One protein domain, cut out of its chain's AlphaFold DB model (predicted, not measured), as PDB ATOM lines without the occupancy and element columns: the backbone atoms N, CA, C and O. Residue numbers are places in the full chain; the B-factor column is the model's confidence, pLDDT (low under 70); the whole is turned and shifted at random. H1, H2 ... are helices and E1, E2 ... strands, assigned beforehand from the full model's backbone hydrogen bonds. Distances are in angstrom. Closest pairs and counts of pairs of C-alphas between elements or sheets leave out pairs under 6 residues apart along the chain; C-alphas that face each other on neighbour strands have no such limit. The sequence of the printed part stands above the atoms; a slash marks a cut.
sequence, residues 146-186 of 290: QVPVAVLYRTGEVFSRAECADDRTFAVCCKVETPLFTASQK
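Overview. This is residues 146 to 186 of the 290 residues of the protein "Protein of uncharacterized function (DUF550)" of Yersinia pekkanenii (UniProt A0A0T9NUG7). A small antiparallel sheet of three short strands has one helix, H1, packed slantwise over one face, mainly over the inner strand E1, while the other face is bare of any named helix. Beyond the end of E3 the last residues, 182 to 186, trail away as a tail that makes one end of the longest axis. The printed part has 41 residues, with three named strands and one named helix in the order E1, E2, H1, E3 along the chain; the sheet's order is E2, E1, E3, and the class is mixed, helices and strands. The whole is compact, with a radius of gyration of the C-alphas of 9.9 A, and spans 29 by 21 by 16 A.

Along the chain. Start with E1, residues 148 to 152, the longest strand by residues; find its first C-alpha, Pro 148, at (120.559, 157.359, 81.061), from which it runs 10.9 A to Leu 152. E2 is residues 158 to 160, 6.6 A long. E3 is residues 178 to 181, 9.8 A long, and ends at C-alpha 181 at (124.762, 157.683, 79.752). For H1, residues 167 to 176, look from C-alpha 167 at (111.062, 152.872, 83.956) and go 14.4 A to Val 176.

Arrangement. Look first at E1, the inner strand, antiparallel to both edge strands. With E2 it forms a hairpin at 156 degrees between directions; the C-alphas of Ser 160 and Ala 150, which face each other, are 3.9 A apart, and N 151 and O 159 are within hydrogen-bond range at 2.8 A. E1 and E3 stand at 144 degrees; there N 149 and O 180 are 2.8 A apart, as are N 180 and O 150. H1 is on the sheet, at a height over the sheet of 9.4 A. It lies over E1 and only just not over E3, on which 2 of its C-alphas fall; it runs slantwise to the strands, at 49 degrees to E1 on the local plane. The closest C-alphas of E1 and H1 are those of Val 151 and Cys 174, 6.2 A apart. H1 and the sheet E2, E1, E3 are two layers, a helix on one face of a sheet. E2, H1 and E3 form a split strand-helix-strand unit, two strands running the same way with E1 between them, and its crossover is right-handed. In H1 every O i to N i+4 pair is within hydrogen-bond range.

Size, cuts and confidence. The two C-alphas farthest apart are those of Thr 155 and Lys 186, at 31.2 A. The printed part has no cut. The links E1 to E2 and H1 to E3 are tight, and E2 to H1 is short. The mean pLDDT of the printed part is 80.1; look for values under 70 at residue 146 and residues 182 to 186.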
ATOM      1  N   GLN A 146     120.979 163.548  76.805       66.88
ATOM      2  CA  GLN A 146     121.338 162.139  76.903       66.88
ATOM      3  C   GLN A 146     120.458 161.416  77.922       66.88
ATOM      4  O   GLN A 146     120.432 161.726  79.112       66.88
ATOM      5  N   VAL A 147     119.756 160.389  77.453       73.06
ATOM      6  CA  VAL A 147     118.943 159.528  78.311       73.06
ATOM      7  C   VAL A 147     119.861 158.518  79.016       73.06
ATOM      8  O   VAL A 147     120.652 157.852  78.339       73.06
ATOM      9  N   PRO A 148     119.780 158.365  80.351       80.44
ATOM     10  CA  PRO A 148     120.559 157.359  81.061       80.44
ATOM     11  C   PRO A 148     120.158 155.952  80.602       80.44
ATOM     12  O   PRO A 148     118.974 155.642  80.439       80.44
ATOM     13  N   VAL A 149     121.155 155.096  80.387       85.38
ATOM     14  CA  VAL A 149     120.978 153.726  79.877       85.38
ATOM     15  C   VAL A 149     121.341 152.650  80.886       85.38
ATOM     16  O   VAL A 149     120.926 151.505  80.723       85.38
ATOM     17  N   ALA A 150     122.087 153.002  81.930       86.81
ATOM     18  CA  ALA A 150     122.403 152.109  83.033       86.81
ATOM     19  C   ALA A 150     122.639 152.904  84.323       86.81
ATOM     20  O   ALA A 150     122.741 154.129  84.296       86.81
ATOM     21  N   VAL A 151     122.730 152.206  85.446       88.62
ATOM     22  CA  VAL A 151     123.143 152.734  86.747       88.62
ATOM     23  C   VAL A 151     124.312 151.907  87.272       88.62
ATOM     24  O   VAL A 151     124.314 150.682  87.154       88.62
ATOM     25  N   LEU A 152     125.316 152.579  87.824       87.00
ATOM     26  CA  LEU A 152     126.432 151.976  88.541       87.00
ATOM     27  C   LEU A 152     126.161 152.103  90.041       87.00
ATOM     28  O   LEU A 152     126.117 153.216  90.574       87.00
ATOM     29  N   TYR A 153     126.001 150.963  90.703       84.50
ATOM     30  CA  TYR A 153     125.861 150.888  92.150       84.50
ATOM     31  C   TYR A 153     127.203 151.115  92.841       84.50
ATOM     32  O   TYR A 153     128.268 150.790  92.311       84.50
ATOM     33  N   ARG A 154     127.161 151.581  94.091       81.94
ATOM     34  CA  ARG A 154     128.361 151.711  94.941       81.94
ATOM     35  C   ARG A 154     129.139 150.398  95.128       81.94
ATOM     36  O   ARG A 154     130.333 150.435  95.412       81.94
ATOM     37  N   THR A 155     128.477 149.251  94.971       86.50
ATOM     38  CA  THR A 155     129.090 147.911  94.990       86.50
ATOM     39  C   THR A 155     129.966 147.630  93.764       86.50
ATOM     40  O   THR A 155     130.729 146.668  93.777       86.50
ATOM     41  N   GLY A 156     129.892 148.468  92.724       84.12
ATOM     42  CA  GLY A 156     130.564 148.282  91.437       84.12
ATOM     43  C   GLY A 156     129.715 147.545  90.398       84.12
ATOM     44  O   GLY A 156     130.151 147.380  89.260       84.12
ATOM     45  N   GLU A 157     128.510 147.107  90.763       88.62
ATOM     46  CA  GLU A 157     127.586 146.426  89.856       88.62
ATOM     47  C   GLU A 157     126.920 147.424  88.906       88.62
ATOM     48  O   GLU A 157     126.501 148.511  89.312       88.62
ATOM     49  N   VAL A 158     126.800 147.047  87.633       87.56
ATOM     50  CA  VAL A 158     126.125 147.846  86.607       87.56
ATOM     51  C   VAL A 158     124.797 147.187  86.274       87.56
ATOM     52  O   VAL A 158     124.771 146.016  85.914       87.56
ATOM     53  N   PHE A 159     123.713 147.953  86.363       86.75
ATOM     54  CA  PHE A 159     122.382 147.539  85.929       86.75
ATOM     55  C   PHE A 159     121.918 148.420  84.783       86.75
ATOM     56  O   PHE A 159     121.779 149.635  84.925       86.75
ATOM     57  N   SER A 160     121.653 147.810  83.640       87.31
ATOM     58  CA  SER A 160     121.064 148.488  82.498       87.31
ATOM     59  C   SER A 160     119.590 148.810  82.730       87.31
ATOM     60  O   SER A 160     118.889 148.182  83.527       87.31
ATOM     61  N   ARG A 161     119.080 149.779  81.971       84.56
ATOM     62  CA  ARG A 161     117.657 150.123  81.955       84.56
ATOM     63  C   ARG A 161     116.771 148.927  81.601       84.56
ATOM     64  O   ARG A 161     115.678 148.813  82.140       84.56
ATOM     65  N   ALA A 162     117.252 148.032  80.737       82.94
ATOM     66  CA  ALA A 162     116.530 146.826  80.330       82.94
ATOM     67  C   ALA A 162     116.427 145.772  81.445       82.94
ATOM     68  O   ALA A 162     115.527 144.940  81.417       82.94
ATOM     69  N   GLU A 163     117.337 145.807  82.421       84.81
ATOM     70  CA  GLU A 163     117.336 144.911  83.584       84.81
ATOM     71  C   GLU A 163     116.490 145.462  84.744       84.81
ATOM     72  O   GLU A 163     116.254 144.758  85.727       84.81
ATOM     73  N   CYS A 164     116.013 146.707  84.647       80.69
ATOM     74  CA  CYS A 164     115.091 147.277  85.623       80.69
ATOM     75  C   CYS A 164     113.662 146.767  85.416       80.69
ATOM     76  O   CYS A 164     113.197 146.604  84.292       80.69
ATOM     77  N   ALA A 165     112.944 146.570  86.526       80.81
ATOM     78  CA  ALA A 165     111.565 146.079  86.514       80.81
ATOM     79  C   ALA A 165     110.613 146.994  85.725       80.81
ATOM     80  O   ALA A 165     109.690 146.516  85.067       80.81
ATOM     81  N   ASP A 166     110.842 148.306  85.795       84.12
ATOM     82  CA  ASP A 166     110.087 149.324  85.078       84.12
ATOM     83  C   ASP A 166     110.861 150.656  85.039       84.12
ATOM     84  O   ASP A 166     111.800 150.888  85.810       84.12
ATOM     85  N   ASP A 167     110.435 151.560  84.155       82.69
ATOM     86  CA  ASP A 167     111.062 152.872  83.956       82.69
ATOM     87  C   ASP A 167     110.991 153.783  85.191       82.69
ATOM     88  O   ASP A 167     111.865 154.630  85.390       82.69
ATOM     89  N   ARG A 168     109.973 153.627  86.046       85.12
ATOM     90  CA  ARG A 168     109.849 154.419  87.276       85.12
ATOM     91  C   ARG A 168     110.864 153.945  88.309       85.12
ATOM     92  O   ARG A 168     111.490 154.783  88.953       85.12
ATOM     93  N   THR A 169     111.061 152.634  88.427       84.25
ATOM     94  CA  THR A 169     112.114 152.034  89.254       84.25
ATOM     95  C   THR A 169     113.492 152.473  88.762       84.25
ATOM     96  O   THR A 169     114.285 152.978  89.557       84.25
ATOM     97  N   PHE A 170     113.744 152.422  87.451       85.06
ATOM     98  CA  PHE A 170     114.999 152.907  86.873       85.06
ATOM     99  C   PHE A 170     115.238 154.401  87.146       85.06
ATOM    100  O   PHE A 170     116.344 154.797  87.514       85.06
ATOM    101  N   ALA A 171     114.200 155.238  87.045       82.56
ATOM    102  CA  ALA A 171     114.294 156.666  87.348       82.56
ATOM    103  C   ALA A 171     114.597 156.949  88.828       82.56
ATOM    104  O   ALA A 171     115.275 157.928  89.137       82.56
ATOM    105  N   VAL A 172     114.110 156.112  89.750       84.56
ATOM    106  CA  VAL A 172     114.490 156.190  91.168       84.56
ATOM    107  C   VAL A 172     115.949 155.772  91.344       84.56
ATOM    108  O   VAL A 172     116.703 156.510  91.972       84.56
ATOM    109  N   CYS A 173     116.381 154.665  90.733       82.62
ATOM    110  CA  CYS A 173     117.780 154.230  90.767       82.62
ATOM    111  C   CYS A 173     118.732 155.307  90.227       82.62
ATOM    112  O   CYS A 173     119.742 155.586  90.858       82.62
ATOM    113  N   CYS A 174     118.381 155.999  89.137       81.25
ATOM    114  CA  CYS A 174     119.183 157.096  88.577       81.25
ATOM    115  C   CYS A 174     119.323 158.317  89.505       81.25
ATOM    116  O   CYS A 174     120.197 159.149  89.279       81.25
ATOM    117  N   LYS A 175     118.445 158.464  90.508       81.25
ATOM    118  CA  LYS A 175     118.517 159.541  91.514       81.25
ATOM    119  C   LYS A 175     119.336 159.153  92.742       81.25
ATOM    120  O   LYS A 175     119.767 160.037  93.475       81.25
ATOM    121  N   VAL A 176     119.473 157.854  93.000       82.88
ATOM    122  CA  VAL A 176     120.135 157.315  94.196       82.88
ATOM    123  C   VAL A 176     121.563 156.868  93.882       82.88
ATOM    124  O   VAL A 176     122.461 157.063  94.698       82.88
ATOM    125  N   GLU A 177     121.774 156.302  92.696       85.88
ATOM    126  CA  GLU A 177     123.035 155.730  92.225       85.88
ATOM    127  C   GLU A 177     123.614 156.539  91.060       85.88
ATOM    128  O   GLU A 177     123.002 157.498  90.595       85.88
ATOM    129  N   THR A 178     124.805 156.165  90.576       83.62
ATOM    130  CA  THR A 178     125.473 156.902  89.490       83.62
ATOM    131  C   THR A 178     124.870 156.514  88.136       83.62
ATOM    132  O   THR A 178     125.090 155.384  87.693       83.62
ATOM    133  N   PRO A 179     124.132 157.400  87.439       83.69
ATOM    134  CA  PRO A 179     123.615 157.088  86.115       83.69
ATOM    135  C   PRO A 179     124.746 157.058  85.082       83.69
ATOM    136  O   PRO A 179     125.622 157.923  85.054       83.69
ATOM    137  N   LEU A 180     124.695 156.065  84.204       80.69
ATOM    138  CA  LEU A 180     125.548 155.923  83.036       80.69
ATOM    139  C   LEU A 180     124.751 156.317  81.796       80.69
ATOM    140  O   LEU A 180     123.643 155.828  81.556       80.69
ATOM    141  N   PHE A 181     125.342 157.186  80.991       78.69
ATOM    142  CA  PHE A 181     124.762 157.683  79.752       78.69
ATOM    143  C   PHE A 181     125.433 156.991  78.571       78.69
ATOM    144  O   PHE A 181     126.598 156.594  78.645       78.69
ATOM    145  N   THR A 182     124.710 156.841  77.463       67.69
ATOM    146  CA  THR A 182     125.372 156.503  76.202       67.69
ATOM    147  C   THR A 182     126.345 157.620  75.870       67.69
ATOM    148  O   THR A 182     126.026 158.794  76.037       67.69
ATOM    149  N   ALA A 183     127.541 157.285  75.382       60.38
ATOM    150  CA  ALA A 183     128.384 158.301  74.768       60.38
ATOM    151  C   ALA A 183     127.556 159.025  73.699       60.38
ATOM    152  O   ALA A 183     126.794 158.370  72.981       60.38
ATOM    153  N   SER A 184     127.673 160.355  73.616       53.31
ATOM    154  CA  SER A 184     127.008 161.129  72.566       53.31
ATOM    155  C   SER A 184     127.405 160.497  71.247       53.31
ATOM    156  O   SER A 184     128.570 160.592  70.852       53.31
ATOM    157  N   GLN A 185     126.467 159.795  70.605       51.53
ATOM    158  CA  GLN A 185     126.693 159.211  69.297       51.53
ATOM    159  C   GLN A 185     126.781 160.390  68.341       51.53
ATOM    160  O   GLN A 185     125.790 160.803  67.745       51.53
ATOM    161  N   LYS A 186     127.971 160.993  68.241       54.28
ATOM    162  CA  LYS A 186     128.294 161.841  67.101       54.28
ATOM    163  C   LYS A 186     127.917 161.002  65.886       54.28
ATOM    164  O   LYS A 186     128.360 159.850  65.824       54.28
TER     165      LYS A 186